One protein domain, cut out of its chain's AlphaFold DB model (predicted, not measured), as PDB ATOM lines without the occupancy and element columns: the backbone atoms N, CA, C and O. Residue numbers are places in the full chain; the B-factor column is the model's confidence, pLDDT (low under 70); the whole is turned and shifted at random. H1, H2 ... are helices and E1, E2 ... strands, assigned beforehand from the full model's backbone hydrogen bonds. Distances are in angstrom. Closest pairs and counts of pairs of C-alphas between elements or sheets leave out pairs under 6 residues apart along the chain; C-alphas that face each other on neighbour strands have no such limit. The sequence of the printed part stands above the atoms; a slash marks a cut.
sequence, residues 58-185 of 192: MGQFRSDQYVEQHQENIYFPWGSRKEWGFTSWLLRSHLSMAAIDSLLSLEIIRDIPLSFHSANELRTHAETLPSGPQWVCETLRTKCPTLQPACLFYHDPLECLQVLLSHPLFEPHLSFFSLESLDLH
ATOM      1  N   MET A  58       6.002  42.653 -49.646       68.19
ATOM      2  CA  MET A  58       6.645  41.866 -50.705       68.19
ATOM      3  C   MET A  58       7.983  42.439 -51.173       68.19
ATOM      4  O   MET A  58       8.826  41.677 -51.634       68.19
ATOM      5  N   GLY A  59       8.183  43.755 -51.084       70.62
ATOM      6  CA  GLY A  59       9.487  44.382 -51.295       70.62
ATOM      7  C   GLY A  59      10.470  43.988 -50.196       70.62
ATOM      8  O   GLY A  59      11.566  43.534 -50.508       70.62
ATOM      9  N   GLN A  60      10.032  44.047 -48.936       72.06
ATOM     10  CA  GLN A  60      10.830  43.646 -47.772       72.06
ATOM     11  C   GLN A  60      11.167  42.147 -47.805       72.06
ATOM     12  O   GLN A  60      12.322  41.769 -47.664       72.06
ATOM     13  N   PHE A  61      10.180  41.293 -48.088       71.44
ATOM     14  CA  PHE A  61      10.330  39.843 -48.252       71.44
ATOM     15  C   PHE A  61      11.332  39.493 -49.357       71.44
ATOM     16  O   PHE A  61      12.148  38.594 -49.209       71.44
ATOM     17  N   ARG A  62      11.290  40.217 -50.483       71.50
ATOM     18  CA  ARG A  62      12.234  40.038 -51.597       71.50
ATOM     19  C   ARG A  62      13.609  40.649 -51.340       71.50
ATOM     20  O   ARG A  62      14.480  40.475 -52.182       71.50
ATOM     21  N   SER A  63      13.792  41.366 -50.240       73.62
ATOM     22  CA  SER A  63      15.047  42.038 -49.888       73.62
ATOM     23  C   SER A  63      15.617  41.517 -48.568       73.62
ATOM     24  O   SER A  63      16.503  42.143 -47.989       73.62
ATOM     25  N   ASP A  64      15.097  40.392 -48.072       80.06
ATOM     26  CA  ASP A  64      15.558  39.780 -46.838       80.06
ATOM     27  C   ASP A  64      16.907  39.065 -47.019       80.06
ATOM     28  O   ASP A  64      17.487  39.000 -48.106       80.06
ATOM     29  N   GLN A  65      17.426  38.511 -45.922       82.12
ATOM     30  CA  GLN A  65      18.695  37.780 -45.921       82.12
ATOM     31  C   GLN A  65      18.697  36.524 -46.815       82.12
ATOM     32  O   GLN A  65      19.759  35.936 -47.016       82.12
ATOM     33  N   TYR A  66      17.535  36.114 -47.337       83.56
ATOM     34  CA  TYR A  66      17.354  34.954 -48.202       83.56
ATOM     35  C   TYR A  66      16.949  35.334 -49.636       83.56
ATOM     36  O   TYR A  66      16.431  34.500 -50.380       83.56
ATOM     37  N   VAL A  67      17.194  36.583 -50.052       83.38
ATOM     38  CA  VAL A  67      16.835  37.094 -51.385       83.38
ATOM     39  C   VAL A  67      17.298  36.191 -52.531       83.38
ATOM     40  O   VAL A  67      16.521  35.936 -53.450       83.38
ATOM     41  N   GLU A  68      18.531  35.681 -52.486       86.38
ATOM     42  CA  GLU A  68      19.076  34.820 -53.544       86.38
ATOM     43  C   GLU A  68      18.318  33.487 -53.610       86.38
ATOM     44  O   GLU A  68      17.894  33.056 -54.682       86.38
ATOM     45  N   GLN A  69      18.046  32.877 -52.456       87.50
ATOM     46  CA  GLN A  69      17.290  31.633 -52.355       87.50
ATOM     47  C   GLN A  69      15.841  31.825 -52.806       87.50
ATOM     48  O   GLN A  69      15.295  30.966 -53.495       87.50
ATOM     49  N   HIS A  70      15.224  32.960 -52.470       84.12
ATOM     50  CA  HIS A  70      13.861  33.296 -52.873       84.12
ATOM     51  C   HIS A  70      13.709  33.504 -54.385       84.12
ATOM     52  O   HIS A  70      12.621  33.263 -54.916       84.12
ATOM     53  N   GLN A  71      14.768  33.913 -55.096       83.81
ATOM     54  CA  GLN A  71      14.748  34.012 -56.561       83.81
ATOM     55  C   GLN A  71      14.669  32.637 -57.230       83.81
ATOM     56  O   GLN A  71      13.940  32.474 -58.209       83.81
ATOM     57  N   GLU A  72      15.383  31.648 -56.697       87.56
ATOM     58  CA  GLU A  72      15.379  30.278 -57.219       87.56
ATOM     59  C   GLU A  72      14.176  29.470 -56.711       87.56
ATOM     60  O   GLU A  72      13.602  28.651 -57.433       87.56
ATOM     61  N   ASN A  73      13.770  29.716 -55.467       89.19
ATOM     62  CA  ASN A  73      12.718  28.997 -54.775       89.19
ATOM     63  C   ASN A  73      11.960  29.909 -53.801       89.19
ATOM     64  O   ASN A  73      12.346  30.106 -52.649       89.19
ATOM     65  N   ILE A  74      10.780  30.356 -54.229       87.12
ATOM     66  CA  ILE A  74       9.866  31.169 -53.412       87.12
ATOM     67  C   ILE A  74       9.354  30.462 -52.140       87.12
ATOM     68  O   ILE A  74       8.670  31.089 -51.336       87.12
ATOM     69  N   TYR A  75       9.607  29.158 -51.991       89.94
ATOM     70  CA  TYR A  75       9.225  28.356 -50.826       89.94
ATOM     71  C   TYR A  75      10.392  28.095 -49.875       89.94
ATOM     72  O   TYR A  75      10.235  27.298 -48.957       89.94
ATOM     73  N   PHE A  76      11.556  28.715 -50.067       91.31
ATOM     74  CA  PHE A  76      12.628  28.644 -49.077       91.31
ATOM     75  C   PHE A  76      12.099  29.074 -47.682       91.31
ATOM     76  O   PHE A  76      11.261  29.976 -47.611       91.31
ATOM     77  N   PRO A  77      12.499  28.419 -46.571       92.81
ATOM     78  CA  PRO A  77      13.563  27.418 -46.420       92.81
ATOM     79  C   PRO A  77      13.198  25.984 -46.832       92.81
ATOM     80  O   PRO A  77      14.041  25.095 -46.725       92.81
ATOM     81  N   TRP A  78      11.981  25.722 -47.308       94.94
ATOM     82  CA  TRP A  78      11.596  24.395 -47.804       94.94
ATOM     83  C   TRP A  78      12.046  24.213 -49.246       94.94
ATOM     84  O   TRP A  78      11.989  25.141 -50.045       94.94
ATOM     85  N   GLY A  79      12.437  23.004 -49.627       93.69
ATOM     86  CA  GLY A  79      12.969  22.696 -50.952       93.69
ATOM     87  C   GLY A  79      11.941  22.758 -52.083       93.69
ATOM     88  O   GLY A  79      12.320  22.759 -53.253       93.69
ATOM     89  N   SER A  80      10.636  22.791 -51.787       94.12
ATOM     90  CA  SER A  80       9.601  22.889 -52.823       94.12
ATOM     91  C   SER A  80       8.228  23.322 -52.307       94.12
ATOM     92  O   SER A  80       7.912  23.211 -51.123       94.12
ATOM     93  N   ARG A  81       7.327  23.676 -53.237       94.62
ATOM     94  CA  ARG A  81       5.894  23.888 -52.953       94.62
ATOM     95  C   ARG A  81       5.235  22.700 -52.250       94.62
ATOM     96  O   ARG A  81       4.369  22.889 -51.398       94.62
ATOM     97  N   LYS A  82       5.572  21.477 -52.676       96.44
ATOM     98  CA  LYS A  82       4.969  20.246 -52.140       96.44
ATOM     99  C   LYS A  82       5.399  20.038 -50.696       96.44
ATOM    100  O   LYS A  82       4.555  19.775 -49.845       96.44
ATOM    101  N   GLU A  83       6.691  20.219 -50.442       96.94
ATOM    102  CA  GLU A  83       7.245  20.174 -49.098       96.94
ATOM    103  C   GLU A  83       6.628  21.251 -48.204       96.94
ATOM    104  O   GLU A  83       6.155  20.932 -47.119       96.94
ATOM    105  N   TRP A  84       6.512  22.492 -48.687       95.94
ATOM    106  CA  TRP A  84       5.830  23.548 -47.942       95.94
ATOM    107  C   TRP A  84       4.391  23.165 -47.570       95.94
ATOM    108  O   TRP A  84       3.965  23.373 -46.438       95.94
ATOM    109  N   GLY A  85       3.637  22.553 -48.489       97.31
ATOM    110  CA  GLY A  85       2.286  22.062 -48.198       97.31
ATOM    111  C   GLY A  85       2.255  21.044 -47.053       97.31
ATOM    112  O   GLY A  85       1.407  21.147 -46.162       97.31
ATOM    113  N   PHE A  86       3.200  20.104 -47.044       97.12
ATOM    114  CA  PHE A  86       3.355  19.113 -45.978       97.12
ATOM    115  C   PHE A  86       3.752  19.761 -44.645       97.12
ATOM    116  O   PHE A  86       3.071  19.564 -43.639       97.12
ATOM    117  N   THR A  87       4.775  20.615 -44.645       96.88
ATOM    118  CA  THR A  87       5.223  21.386 -43.476       96.88
ATOM    119  C   THR A  87       4.106  22.239 -42.889       96.88
ATOM    120  O   THR A  87       3.851  22.207 -41.688       96.88
ATOM    121  N   SER A  88       3.395  22.984 -43.733       95.69
ATOM    122  CA  SER A  88       2.289  23.839 -43.316       95.69
ATOM    123  C   SER A  88       1.175  23.023 -42.661       95.69
ATOM    124  O   SER A  88       0.560  23.477 -41.695       95.69
ATOM    125  N   TRP A  89       0.897  21.819 -43.165       97.69
ATOM    126  CA  TRP A  89      -0.033  20.903 -42.515       97.69
ATOM    127  C   TRP A  89       0.498  20.435 -41.154       97.69
ATOM    128  O   TRP A  89      -0.228  20.545 -40.168       97.69
ATOM    129  N   LEU A  90       1.765  20.012 -41.061       97.44
ATOM    130  CA  LEU A  90       2.380  19.582 -39.798       97.44
ATOM    131  C   LEU A  90       2.314  20.670 -38.724       97.44
ATOM    132  O   LEU A  90       1.836  20.405 -37.622       97.44
ATOM    133  N   LEU A  91       2.703  21.904 -39.050       95.62
ATOM    134  CA  LEU A  91       2.692  23.038 -38.118       95.62
ATOM    135  C   LEU A  91       1.286  23.366 -37.586       95.62
ATOM    136  O   LEU A  91       1.151  23.863 -36.470       95.62
ATOM    137  N   ARG A  92       0.233  23.060 -38.356       96.12
ATOM    138  CA  ARG A  92      -1.175  23.331 -38.009       96.12
ATOM    139  C   ARG A  92      -1.940  22.106 -37.498       96.12
ATOM    140  O   ARG A  92      -3.100  22.224 -37.126       96.12
ATOM    141  N   SER A  93      -1.310  20.935 -37.475       96.38
ATOM    142  CA  SER A  93      -1.954  19.659 -37.134       96.38
ATOM    143  C   SER A  93      -2.171  19.438 -35.632       96.38
ATOM    144  O   SER A  93      -2.799  18.455 -35.246       96.38
ATOM    145  N   HIS A  94      -1.636  20.320 -34.779       94.94
ATOM    146  CA  HIS A  94      -1.585  20.160 -33.317       94.94
ATOM    147  C   HIS A  94      -0.874  18.878 -32.837       94.94
ATOM    148  O   HIS A  94      -0.988  18.510 -31.666       94.94
ATOM    149  N   LEU A  95      -0.112  18.209 -33.708       96.69
ATOM    150  CA  LEU A  95       0.740  17.091 -33.318       96.69
ATOM    151  C   LEU A  95       1.835  17.565 -32.352       96.69
ATOM    152  O   LEU A  95       2.390  18.659 -32.484       96.69
ATOM    153  N   SER A  96       2.162  16.723 -31.372       97.69
ATOM    154  CA  SER A  96       3.308  16.968 -30.497       97.69
ATOM    155  C   SER A  96       4.618  16.833 -31.280       97.69
ATOM    156  O   SER A  96       4.669  16.140 -32.296       97.69
ATOM    157  N   MET A  97       5.703  17.440 -30.783       97.50
ATOM    158  CA  MET A  97       7.030  17.286 -31.404       97.50
ATOM    159  C   MET A  97       7.417  15.810 -31.544       97.50
ATOM    160  O   MET A  97       7.812  15.388 -32.621       97.50
ATOM    161  N   ALA A  98       7.183  15.008 -30.501       98.31
ATOM    162  CA  ALA A  98       7.468  13.576 -30.525       98.31
ATOM    163  C   ALA A  98       6.636  12.806 -31.569       98.31
ATOM    164  O   ALA A  98       7.137  11.869 -32.184       98.31
ATOM    165  N   ALA A  99       5.372  13.188 -31.791       98.44
ATOM    166  CA  ALA A  99       4.545  12.574 -32.829       98.44
ATOM    167  C   ALA A  99       5.038  12.941 -34.239       98.44
ATOM    168  O   ALA A  99       5.035  12.090 -35.126       98.44
ATOM    169  N   ILE A 100       5.500  14.181 -34.432       98.31
ATOM    170  CA  ILE A 100       6.130  14.616 -35.683       98.31
ATOM    171  C   ILE A 100       7.446  13.860 -35.902       98.31
ATOM    172  O   ILE A 100       7.638  13.310 -36.979       98.31
ATOM    173  N   ASP A 101       8.311  13.742 -34.892       98.44
ATOM    174  CA  ASP A 101       9.552  12.957 -34.992       98.44
ATOM    175  C   ASP A 101       9.263  11.487 -35.328       98.44
ATOM    176  O   ASP A 101       9.909  10.897 -36.193       98.44
ATOM    177  N   SER A 102       8.236  10.898 -34.705       98.31
ATOM    178  CA  SER A 102       7.797   9.538 -35.022       98.31
ATOM    179  C   SER A 102       7.313   9.409 -36.469       98.31
ATOM    180  O   SER A 102       7.677   8.440 -37.132       98.31
ATOM    181  N   LEU A 103       6.556  10.380 -36.990       97.94
ATOM    182  CA  LEU A 103       6.150  10.413 -38.398       97.94
ATOM    183  C   LEU A 103       7.363  10.515 -39.335       97.94
ATOM    184  O   LEU A 103       7.449   9.761 -40.301       97.94
ATOM    185  N   LEU A 104       8.302  11.418 -39.044       97.44
ATOM    186  CA  LEU A 104       9.510  11.626 -39.850       97.44
ATOM    187  C   LEU A 104      10.453  10.414 -39.814       97.44
ATOM    188  O   LEU A 104      11.230  10.210 -40.742       97.44
ATOM    189  N   SER A 105      10.353   9.572 -38.783       97.00
ATOM    190  CA  SER A 105      11.124   8.331 -38.674       97.00
ATOM    191  C   SER A 105      10.603   7.179 -39.545       97.00
ATOM    192  O   SER A 105      11.329   6.201 -39.736       97.00
ATOM    193  N   LEU A 106       9.377   7.274 -40.081       98.00
ATOM    194  CA  LEU A 106       8.799   6.237 -40.942       98.00
ATOM    195  C   LEU A 106       9.622   6.084 -42.226       98.00
ATOM    196  O   LEU A 106       9.929   7.077 -42.880       98.00
ATOM    197  N   GLU A 107       9.918   4.845 -42.628       96.88
ATOM    198  CA  GLU A 107      10.748   4.544 -43.811       96.88
ATOM    199  C   GLU A 107      10.260   5.272 -45.069       96.88
ATOM    200  O   GLU A 107      11.037   5.954 -45.728       96.88
ATOM    201  N   ILE A 108       8.945   5.249 -45.318       96.62
ATOM    202  CA  ILE A 108       8.334   5.943 -46.460       96.62
ATOM    203  C   ILE A 108       8.568   7.462 -46.452       96.62
ATOM    204  O   ILE A 108       8.633   8.073 -47.513       96.62
ATOM    205  N   ILE A 109       8.672   8.081 -45.273       96.44
ATOM    206  CA  ILE A 109       8.920   9.521 -45.141       96.44
ATOM    207  C   ILE A 109      10.415   9.820 -45.256       96.44
ATOM    208  O   ILE A 109      10.781  10.820 -45.861       96.44
ATOM    209  N   ARG A 110      11.279   8.935 -44.746       93.81
ATOM    210  CA  ARG A 110      12.742   9.073 -44.831       93.81
ATOM    211  C   ARG A 110      13.282   9.018 -46.260       93.81
ATOM    212  O   ARG A 110      14.332   9.598 -46.518       93.81
ATOM    213  N   ASP A 111      12.577   8.349 -47.167       94.31
ATOM    214  CA  ASP A 111      12.936   8.294 -48.589       94.31
ATOM    215  C   ASP A 111      12.574   9.584 -49.350       94.31
ATOM    216  O   ASP A 111      13.013   9.793 -50.485       94.31
ATOM    217  N   ILE A 112      11.772  10.469 -48.746       94.62
ATOM    218  CA  ILE A 112      11.423  11.767 -49.322       94.62
ATOM    219  C   ILE A 112      12.546  12.759 -48.982       94.62
ATOM    220  O   ILE A 112      12.883  12.908 -47.808       94.62
ATOM    221  N   PRO A 113      13.107  13.488 -49.968       94.25
ATOM    222  CA  PRO A 113      14.171  14.458 -49.724       94.25
ATOM    223  C   PRO A 113      13.604  15.742 -49.100       94.25
ATOM    224  O   PRO A 113      13.408  16.745 -49.786       94.25
ATOM    225  N   LEU A 114      13.291  15.687 -47.807       96.06
ATOM    226  CA  LEU A 114      12.869  16.837 -47.011       96.06
ATOM    227  C   LEU A 114      14.086  17.665 -46.574       96.06
ATOM    228  O   LEU A 114      15.168  17.141 -46.313       96.06
ATOM    229  N   SER A 115      13.893  18.969 -46.438       95.56
ATOM    230  CA  SER A 115      14.855  19.926 -45.902       95.56
ATOM    231  C   SER A 115      15.014  19.823 -44.379       95.56
ATOM    232  O   SER A 115      15.778  20.593 -43.808       95.56
ATOM    233  N   PHE A 116      14.265  18.946 -43.705       96.38
ATOM    234  CA  PHE A 116      14.271  18.759 -42.253       96.38
ATOM    235  C   PHE A 116      14.010  17.289 -41.893       96.38
ATOM    236  O   PHE A 116      13.262  16.592 -42.574       96.38
ATOM    237  N   HIS A 117      14.596  16.834 -40.787       95.75
ATOM    238  CA  HIS A 117      14.547  15.440 -40.328       95.75
ATOM    239  C   HIS A 117      14.024  15.303 -38.894       95.75
ATOM    240  O   HIS A 117      13.888  14.193 -38.383       95.75
ATOM    241  N   SER A 118      13.716  16.424 -38.241       97.62
ATOM    242  CA  SER A 118      13.113  16.457 -36.910       97.62
ATOM    243  C   SER A 118      12.082  17.575 -36.786       97.62
ATOM    244  O   SER A 118      12.105  18.572 -37.513       97.62
ATOM    245  N   ALA A 119      11.196  17.442 -35.805       97.69
ATOM    246  CA  ALA A 119      10.254  18.477 -35.409       97.69
ATOM    247  C   ALA A 119      10.961  19.761 -34.943       97.69
ATOM    248  O   ALA A 119      10.399  20.848 -35.059       97.69
ATOM    249  N   ASN A 120      12.178  19.643 -34.407       97.75
ATOM    250  CA  ASN A 120      12.981  20.790 -33.997       97.75
ATOM    251  C   ASN A 120      13.520  21.566 -35.208       97.75
ATOM    252  O   ASN A 120      13.329  22.776 -35.294       97.75
ATOM    253  N   GLU A 121      14.116  20.872 -36.180       97.62
ATOM    254  CA  GLU A 121      14.564  21.488 -37.440       97.62
ATOM    255  C   GLU A 121      13.398  22.149 -38.177       97.62
ATOM    256  O   GLU A 121      13.498  23.302 -38.588       97.62
ATOM    257  N   LEU A 122      12.254  21.460 -38.244       96.88
ATOM    258  CA  LEU A 122      11.017  21.996 -38.807       96.88
ATOM    259  C   LEU A 122      10.630  23.346 -38.187       96.88
ATOM    260  O   LEU A 122      10.298  24.287 -38.906       96.88
ATOM    261  N   ARG A 123      10.653  23.438 -36.852       95.69
ATOM    262  CA  ARG A 123      10.317  24.671 -36.126       95.69
ATOM    263  C   ARG A 123      11.367  25.748 -36.314       95.69
ATOM    264  O   ARG A 123      11.000  26.877 -36.596       95.69
ATOM    265  N   THR A 124      12.643  25.381 -36.246       95.56
ATOM    266  CA  THR A 124      13.759  26.306 -36.472       95.56
ATOM    267  C   THR A 124      13.638  26.957 -37.849       95.56
ATOM    268  O   THR A 124      13.746  28.169 -37.969       95.56
ATOM    269  N   HIS A 125      13.323  26.178 -38.887       94.50
ATOM    270  CA  HIS A 125      13.081  26.703 -40.232       94.50
ATOM    271  C   HIS A 125      11.818  27.571 -40.302       94.50
ATOM    272  O   HIS A 125      11.794  28.581 -40.992       94.50
ATOM    273  N   ALA A 126      10.749  27.207 -39.592       93.06
ATOM    274  CA  ALA A 126       9.554  28.046 -39.538       93.06
ATOM    275  C   ALA A 126       9.820  29.394 -38.840       93.06
ATOM    276  O   ALA A 126       9.225  30.401 -39.209       93.06
ATOM    277  N   GLU A 127      10.723  29.425 -37.861       91.44
ATOM    278  CA  GLU A 127      11.120  30.631 -37.131       91.44
ATOM    279  C   GLU A 127      12.020  31.567 -37.954       91.44
ATOM    280  O   GLU A 127      12.075  32.756 -37.650       91.44
ATOM    281  N   THR A 128      12.686  31.083 -39.013       88.62
ATOM    282  CA  THR A 128      13.444  31.959 -39.928       88.62
ATOM    283  C   THR A 128      12.555  32.717 -40.906       88.62
ATOM    284  O   THR A 128      13.044  33.600 -41.611       88.62
ATOM    285  N   LEU A 129      11.266  32.378 -40.979       86.00
ATOM    286  CA  LEU A 129      10.323  33.093 -41.823       86.00
ATOM    287  C   LEU A 129      10.098  34.509 -41.291       86.00
ATOM    288  O   LEU A 129      10.064  34.718 -40.073       86.00
ATOM    289  N   PRO A 130       9.861  35.480 -42.186       78.44
ATOM    290  CA  PRO A 130       9.491  36.816 -41.766       78.44
ATOM    291  C   PRO A 130       8.241  36.750 -40.894       78.44
ATOM    292  O   PRO A 130       7.217  36.160 -41.252       78.44
ATOM    293  N   SER A 131       8.357  37.347 -39.713       77.69
ATOM    294  CA  SER A 131       7.270  37.391 -38.749       77.69
ATOM    295  C   SER A 131       6.116  38.232 -39.286       77.69
ATOM    296  O   SER A 131       6.321  39.302 -39.856       77.69
ATOM    297  N   GLY A 132       4.892  37.747 -39.084       79.94
ATOM    298  CA  GLY A 132       3.693  38.556 -39.284       79.94
ATOM    299  C   GLY A 132       3.474  39.560 -38.141       79.94
ATOM    300  O   GLY A 132       4.277  39.609 -37.199       79.94
ATOM    301  N   PRO A 133       2.356  40.310 -38.189       84.38
ATOM    302  CA  PRO A 133       1.935  41.184 -37.100       84.38
ATOM    303  C   PRO A 133       1.924  40.413 -35.781       84.38
ATOM    304  O   PRO A 133       1.402  39.296 -35.707       84.38
ATOM    305  N   GLN A 134       2.520  40.979 -34.737       87.12
ATOM    306  CA  GLN A 134       2.656  40.280 -33.459       87.12
ATOM    307  C   GLN A 134       1.336  40.279 -32.687       87.12
ATOM    308  O   GLN A 134       0.517  41.188 -32.823       87.12
ATOM    309  N   TRP A 135       1.112  39.241 -31.879       88.81
ATOM    310  CA  TRP A 135      -0.001  39.236 -30.931       88.81
ATOM    311  C   TRP A 135       0.308  40.176 -29.767       88.81
ATOM    312  O   TRP A 135       1.330  40.041 -29.095       88.81
ATOM    313  N   VAL A 136      -0.620  41.082 -29.488       91.56
ATOM    314  CA  VAL A 136      -0.623  41.966 -28.326       91.56
ATOM    315  C   VAL A 136      -1.682  41.471 -27.348       91.56
ATOM    316  O   VAL A 136      -2.797  41.126 -27.738       91.56
ATOM    317  N   CYS A 137      -1.330  41.424 -26.065       93.06
ATOM    318  CA  CYS A 137      -2.250  41.105 -24.979       93.06
ATOM    319  C   CYS A 137      -2.365  42.317 -24.054       93.06
ATOM    320  O   CYS A 137      -1.398  42.681 -23.385       93.06
ATOM    321  N   GLU A 138      -3.550  42.914 -23.982       92.88
ATOM    322  CA  GLU A 138      -3.824  44.069 -23.130       92.88
ATOM    323  C   GLU A 138      -4.865  43.732 -22.061       92.88
ATOM    324  O   GLU A 138      -5.944  43.210 -22.345       92.88
ATOM    325  N   THR A 139      -4.551  44.053 -20.809       92.25
ATOM    326  CA  THR A 139      -5.479  43.858 -19.696       92.25
ATOM    327  C   THR A 139      -6.531  44.964 -19.680       92.25
ATOM    328  O   THR A 139      -6.233  46.125 -19.389       92.25
ATOM    329  N   LEU A 140      -7.788  44.597 -19.916       90.62
ATOM    330  CA  LEU A 140      -8.921  45.511 -19.891       90.62
ATOM    331  C   LEU A 140      -9.256  45.922 -18.456       90.62
ATOM    332  O   LEU A 140      -9.498  45.092 -17.576       90.62
ATOM    333  N   ARG A 141      -9.340  47.233 -18.228       84.94
ATOM    334  CA  ARG A 141      -9.829  47.786 -16.961       84.94
ATOM    335  C   ARG A 141     -11.351  47.824 -16.969       84.94
ATOM    336  O   ARG A 141     -11.961  48.672 -17.617       84.94
ATOM    337  N   THR A 142     -11.976  46.926 -16.219       82.44
ATOM    338  CA  THR A 142     -13.426  46.931 -16.012       82.44
ATOM    339  C   THR A 142     -13.801  47.860 -14.856       82.44
ATOM    340  O   THR A 142     -13.107  47.941 -13.846       82.44
ATOM    341  N   LYS A 143     -14.932  48.568 -14.981       85.19
ATOM    342  CA  LYS A 143     -15.462  49.430 -13.903       85.19
ATOM    343  C   LYS A 143     -15.922  48.631 -12.678       85.19
ATOM    344  O   LYS A 143     -15.977  49.171 -11.579       85.19
ATOM    345  N   CYS A 144     -16.269  47.365 -12.882       81.88
ATOM    346  CA  CYS A 144     -16.670  46.445 -11.828       81.88
ATOM    347  C   CYS A 144     -15.525  45.466 -11.536       81.88
ATOM    348  O   CYS A 144     -14.845  45.053 -12.481       81.88
ATOM    349  N   PRO A 145     -15.320  45.071 -10.270       77.94
ATOM    350  CA  PRO A 145     -14.316  44.075  -9.924       77.94
ATOM    351  C   PRO A 145     -14.680  42.723 -10.544       77.94
ATOM    352  O   PRO A 145     -15.775  42.202 -10.328       77.94
ATOM    353  N   THR A 146     -13.758  42.160 -11.320       81.88
ATOM    354  CA  THR A 146     -13.833  40.791 -11.836       81.88
ATOM    355  C   THR A 146     -12.896  39.890 -11.035       81.88
ATOM    356  O   THR A 146     -11.873  40.342 -10.524       81.88
ATOM    357  N   LEU A 147     -13.235  38.602 -10.912       84.00
ATOM    358  CA  LEU A 147     -12.388  37.608 -10.231       84.00
ATOM    359  C   LEU A 147     -11.025  37.431 -10.918       84.00
ATOM    360  O   LEU A 147     -10.035  37.148 -10.251       84.00
ATOM    361  N   GLN A 148     -10.980  37.612 -12.239       84.19
ATOM    362  CA  GLN A 148      -9.749  37.673 -13.020       84.19
ATOM    363  C   GLN A 148      -9.812  38.839 -14.014       84.19
ATOM    364  O   GLN A 148     -10.901  39.137 -14.523       84.19
ATOM    365  N   PRO A 149      -8.685  39.516 -14.294       83.88
ATOM    366  CA  PRO A 149      -8.640  40.567 -15.302       83.88
ATOM    367  C   PRO A 149      -8.996  40.003 -16.683       83.88
ATOM    368  O   PRO A 149      -8.527  38.928 -17.052       83.88
ATOM    369  N   ALA A 150      -9.819  40.720 -17.448       89.06
ATOM    370  CA  ALA A 150     -10.097  40.347 -18.831       89.06
ATOM    371  C   ALA A 150      -8.912  40.760 -19.719       89.06
ATOM    372  O   ALA A 150      -8.499  41.917 -19.677       89.06
ATOM    373  N   CYS A 151      -8.386  39.838 -20.524       91.38
ATOM    374  CA  CYS A 151      -7.326  40.122 -21.492       91.38
ATOM    375  C   CYS A 151      -7.906  40.225 -22.905       91.38
ATOM    376  O   CYS A 151      -8.611  39.319 -23.355       91.38
ATOM    377  N   LEU A 152      -7.594  41.314 -23.605       92.12
ATOM    378  CA  LEU A 152      -7.859  41.489 -25.027       92.12
ATOM    379  C   LEU A 152      -6.622  41.067 -25.817       92.12
ATOM    380  O   LEU A 152      -5.553  41.650 -25.648       92.12
ATOM    381  N   PHE A 153      -6.792  40.080 -26.691       93.69
ATOM    382  CA  PHE A 153      -5.771  39.662 -27.646       93.69
ATOM    383  C   PHE A 153      -6.087  40.278 -29.004       93.69
ATOM    384  O   PHE A 153      -7.174  40.059 -29.540       93.69
ATOM    385  N   TYR A 154      -5.160  41.053 -29.550       92.50
ATOM    386  CA  TYR A 154      -5.306  41.689 -30.855       92.50
ATOM    387  C   TYR A 154      -3.953  41.799 -31.557       92.50
ATOM    388  O   TYR A 154      -2.909  41.661 -30.928       92.50
ATOM    389  N   HIS A 155      -3.975  42.035 -32.861       91.50
ATOM    390  CA  HIS A 155      -2.804  42.479 -33.613       91.50
ATOM    391  C   HIS A 155      -2.886  43.987 -33.815       91.50
ATOM    392  O   HIS A 155      -3.998  44.518 -33.898       91.50
ATOM    393  N   ASP A 156      -1.747  44.663 -33.952       88.94
ATOM    394  CA  ASP A 156      -1.755  46.069 -34.352       88.94
ATOM    395  C   ASP A 156      -2.512  46.212 -35.694       88.94
ATOM    396  O   ASP A 156      -2.132  45.595 -36.698       88.94
ATOM    397  N   PRO A 157      -3.618  46.979 -35.733       87.06
ATOM    398  CA  PRO A 157      -4.452  47.066 -36.924       87.06
ATOM    399  C   PRO A 157      -3.726  47.742 -38.090       87.06
ATOM    400  O   PRO A 157      -4.015  47.422 -39.243       87.06
ATOM    401  N   LEU A 158      -2.790  48.652 -37.821       85.44
ATOM    402  CA  LEU A 158      -1.995  49.307 -38.850       85.44
ATOM    403  C   LEU A 158      -0.981  48.330 -39.450       85.44
ATOM    404  O   LEU A 158      -0.881  48.269 -40.674       85.44
ATOM    405  N   GLU A 159      -0.308  47.516 -38.632       83.44
ATOM    406  CA  GLU A 159       0.573  46.447 -39.129       83.44
ATOM    407  C   GLU A 159      -0.208  45.425 -39.965       83.44
ATOM    408  O   GLU A 159       0.204  45.066 -41.069       83.44
ATOM    409  N   CYS A 160      -1.382  44.993 -39.489       85.31
ATOM    410  CA  CYS A 160      -2.252  44.093 -40.244       85.31
ATOM    411  C   CYS A 160      -2.654  44.674 -41.597       85.31
ATOM    412  O   CYS A 160      -2.610  43.962 -42.601       85.31
ATOM    413  N   LEU A 161      -3.043  45.952 -41.641       83.81
ATOM    414  CA  LEU A 161      -3.387  46.626 -42.890       83.81
ATOM    415  C   LEU A 161      -2.170  46.729 -43.809       83.81
ATOM    416  O   LEU A 161      -2.287  46.411 -44.986       83.81
ATOM    417  N   GLN A 162      -1.000  47.107 -43.298       78.69
ATOM    418  CA  GLN A 162       0.220  47.174 -44.101       78.69
ATOM    419  C   GLN A 162       0.552  45.822 -44.740       78.69
ATOM    420  O   GLN A 162       0.799  45.775 -45.944       78.69
ATOM    421  N   VAL A 163       0.493  44.723 -43.984       79.12
ATOM    422  CA  VAL A 163       0.744  43.360 -44.492       79.12
ATOM    423  C   VAL A 163      -0.341  42.906 -45.472       79.12
ATOM    424  O   VAL A 163      -0.039  42.323 -46.511       79.12
ATOM    425  N   LEU A 164      -1.611  43.193 -45.187       82.75
ATOM    426  CA  LEU A 164      -2.718  42.813 -46.064       82.75
ATOM    427  C   LEU A 164      -2.648  43.549 -47.408       82.75
ATOM    428  O   LEU A 164      -2.748  42.930 -48.466       82.75
ATOM    429  N   LEU A 165      -2.452  44.867 -47.366       76.62
ATOM    430  CA  LEU A 165      -2.446  45.735 -48.546       76.62
ATOM    431  C   LEU A 165      -1.193  45.578 -49.409       76.62
ATOM    432  O   LEU A 165      -1.198  45.944 -50.580       76.62
ATOM    433  N   SER A 166      -0.127  45.015 -48.856       71.50
ATOM    434  CA  SER A 166       1.106  44.718 -49.587       71.50
ATOM    435  C   SER A 166       1.096  43.358 -50.284       71.50
ATOM    436  O   SER A 166       2.060  43.012 -50.974       71.50
ATOM    437  N   HIS A 167       0.020  42.578 -50.147       72.56
ATOM    438  CA  HIS A 167      -0.110  41.308 -50.845       72.56
ATOM    439  C   HIS A 167      -0.473  41.556 -52.329       72.56
ATOM    440  O   HIS A 167      -1.481  42.209 -52.610       72.56
ATOM    441  N   PRO A 168       0.251  40.969 -53.312       67.69
ATOM    442  CA  PRO A 168       0.086  41.287 -54.741       67.69
ATOM    443  C   PRO A 168      -1.305  41.006 -55.320       67.69
ATOM    444  O   PRO A 168      -1.658  41.509 -56.377       67.69
ATOM    445  N   LEU A 169      -2.123  40.208 -54.627       72.94
ATOM    446  CA  LEU A 169      -3.495  39.916 -55.039       72.94
ATOM    447  C   LEU A 169      -4.413  41.140 -54.895       72.94
ATOM    448  O   LEU A 169      -5.432  41.230 -55.582       72.94
ATOM    449  N   PHE A 170      -4.058  42.082 -54.019       70.06
ATOM    450  CA  PHE A 170      -4.823  43.307 -53.816       70.06
ATOM    451  C   PHE A 170      -4.377  44.445 -54.729       70.06
ATOM    452  O   PHE A 170      -5.141  45.386 -54.885       70.06
ATOM    453  N   GLU A 171      -3.224  44.349 -55.401       66.69
ATOM    454  CA  GLU A 171      -2.727  45.390 -56.315       66.69
ATOM    455  C   GLU A 171      -3.797  45.889 -57.315       66.69
ATOM    456  O   GLU A 171      -4.044  47.094 -57.349       66.69
ATOM    457  N   PRO A 172      -4.533  45.028 -58.053       71.31
ATOM    458  CA  PRO A 172      -5.562  45.506 -58.984       71.31
ATOM    459  C   PRO A 172      -6.846  46.018 -58.305       71.31
ATOM    460  O   PRO A 172      -7.712  46.571 -58.981       71.31
ATOM    461  N   HIS A 173      -6.995  45.820 -56.994       70.25
ATOM    462  CA  HIS A 173      -8.196  46.148 -56.220       70.25
ATOM    463  C   HIS A 173      -8.005  47.351 -55.283       70.25
ATOM    464  O   HIS A 173      -8.972  47.802 -54.670       70.25
ATOM    465  N   LEU A 174      -6.783  47.879 -55.161       68.44
ATOM    466  CA  LEU A 174      -6.477  49.012 -54.294       68.44
ATOM    467  C   LEU A 174      -6.507  50.325 -55.069       68.44
ATOM    468  O   LEU A 174      -5.541  50.724 -55.711       68.44
ATOM    469  N   SER A 175      -7.629  51.035 -54.959       63.88
ATOM    470  CA  SER A 175      -7.734  52.444 -55.329       63.88
ATOM    471  C   SER A 175      -7.495  53.309 -54.090       63.88
ATOM    472  O   SER A 175      -8.380  53.440 -53.241       63.88
ATOM    473  N   PHE A 176      -6.303  53.887 -53.961       60.25
ATOM    474  CA  PHE A 176      -6.043  54.896 -52.936       60.25
ATOM    475  C   PHE A 176      -6.649  56.234 -53.384       60.25
ATOM    476  O   PHE A 176      -6.445  56.652 -54.521       60.25
ATOM    477  N   PHE A 177      -7.374  56.909 -52.488       51.56
ATOM    478  CA  PHE A 177      -7.886  58.269 -52.687       51.56
ATOM    479  C   PHE A 177      -7.398  59.161 -51.540       51.56
ATOM    480  O   PHE A 177      -7.550  58.804 -50.371       51.56
ATOM    481  N   SER A 178      -6.808  60.316 -51.855       45.88
ATOM    482  CA  SER A 178      -6.375  61.290 -50.847       45.88
ATOM    483  C   SER A 178      -7.578  62.029 -50.251       45.88
ATOM    484  O   SER A 178      -8.396  62.597 -50.974       45.88
ATOM    485  N   LEU A 179      -7.651  62.076 -48.917       47.06
ATOM    486  CA  LEU A 179      -8.707  62.753 -48.144       47.06
ATOM    487  C   LEU A 179      -8.732  64.286 -48.302       47.06
ATOM    488  O   LEU A 179      -9.713  64.916 -47.918       47.06
ATOM    489  N   GLU A 180      -7.709  64.887 -48.915       47.22
ATOM    490  CA  GLU A 180      -7.656  66.329 -49.213       47.22
ATOM    491  C   GLU A 180      -8.777  66.785 -50.170       47.22
ATOM    492  O   GLU A 180      -9.171  67.948 -50.176       47.22
ATOM    493  N   SER A 181      -9.368  65.853 -50.925       45.78
ATOM    494  CA  SER A 181     -10.485  66.117 -51.840       45.78
ATOM    495  C   SER A 181     -11.843  66.312 -51.137       45.78
ATOM    496  O   SER A 181     -12.733  66.957 -51.695       45.78
ATOM    497  N   LEU A 182     -12.021  65.830 -49.898       46.03
ATOM    498  CA  LEU A 182     -13.299  65.948 -49.174       46.03
ATOM    499  C   LEU A 182     -13.541  67.347 -48.581       46.03
ATOM    500  O   LEU A 182     -14.690  67.708 -48.331       46.03
ATOM    501  N   ASP A 183     -12.498  68.167 -48.418       45.28
ATOM    502  CA  ASP A 183     -12.640  69.534 -47.893       45.28
ATOM    503  C   ASP A 183     -13.121  70.535 -48.964       45.28
ATOM    504  O   ASP A 183     -13.775  71.533 -48.650       45.28
ATOM    505  N   LEU A 184     -12.887  70.250 -50.255       47.50
ATOM    506  CA  LEU A 184     -13.390  71.093 -51.350       47.50
ATOM    507  C   LEU A 184     -14.900  70.933 -51.573       47.50
ATOM    508  O   LEU A 184     -15.565  71.901 -51.945       47.50
ATOM    509  N   HIS A 185     -15.467  69.755 -51.296       43.66
ATOM    510  CA  HIS A 185     -16.900  69.514 -51.496       43.66
ATOM    511  C   HIS A 185     -17.769  70.139 -50.391       43.66
ATOM    512  O   HIS A 185     -18.881  70.587 -50.658       43.66
TER     513      HIS A 185
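Overview. This is residues 58 to 185 of the 192 residues of an uncharacterized protein of Scleroderma citrinum Foug A (UniProt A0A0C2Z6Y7). The model is an open, flat, sprawling chain in two parts: a loose cluster of the helices H3, H4, H5 and H6 on one side, and on the other a hairpin of the strands E1 and E2, with H7 following E2 nearly in line. The short helices H1 and H2 lie along one edge between the two parts, the tip of the hairpin at residues 143 to 148 sticks out, and so does a tail, residues 175 to 185, that ends in H8. The printed part has 128 residues with eight named helices and two named strands, in the order H1 H2 H3 H4 H5 H6 E1 E2 H7 H8; the two-stranded sheet is antiparallel and the class is mostly helix. The whole is only just extended, close to loose, with a radius of gyration of the C-alphas of 21.3 A and spans of 69 by 49 by 23 A.

Along the chain. E1 is residues 135 to 140, 15.5 A long, and begins at C-alpha 135 (-0.001, 39.236, -30.931). E2 is residues 150 to 155, 16.6 A long. H7 is residues 157 to 165, 11.9 A, and H8 is residues 179 to 185, 11.1 A, ending at C-alpha 185 (-16.900, 69.514, -51.496). The longest helix by residues, H3, is residues 81 to 92, 16.5 A, from C-alpha 81 (5.894, 23.888, -52.953). H4 is residues 97 to 104, 10.5 A, H5 residues 107 to 110, and H6 residues 119 to 127, 12.3 A. H1 is residues 58 to 61 and H2 residues 67 to 72.

Arrangement. E1 and E2 form a hairpin, antiparallel at 149 degrees, with N 138 and O 152 at 2.9 A and N 154 and O 136 at 3.0 A, within hydrogen-bond range. E1 and H7 are apart. H4 and H6 touch, about perpendicular at 75 degrees; their closest C-alphas, those of Met 97 and Ala 119, are 5.3 A apart. H3 and H6 are close but not clearly touching, the closest C-alphas being those of Thr 87 and Leu 122, 7.5 A. H4 and H5 are close but not clearly touching, Leu 104 and Arg 110 having the closest C-alphas, 6.5 A. H1 and H2 are close but not clearly touching, the closest C-alphas, those of Phe 61 and Val 67, being 7.7 A apart. H2 and H3 are apart, as are H7 and H8. Every O i to N i+4 pair is within hydrogen-bond range in H3, H4, H6 and H7; H2 has 1 of 2, H8 has 0 of 3 with 1 of 4 O i to N i+3 pairs, and H1 and H5 are too short for an O i to N i+4 pair.

Size, cuts and confidence. The two C-alphas farthest apart, those of Glu 107 and Leu 184, are 71.2 A apart. The printed part has no cut, and the link from H7 to H8, 13 residues, is long. The mean pLDDT of the printed part is 85.0; residues 58, 168, 171 and 174 to 185 are under 70.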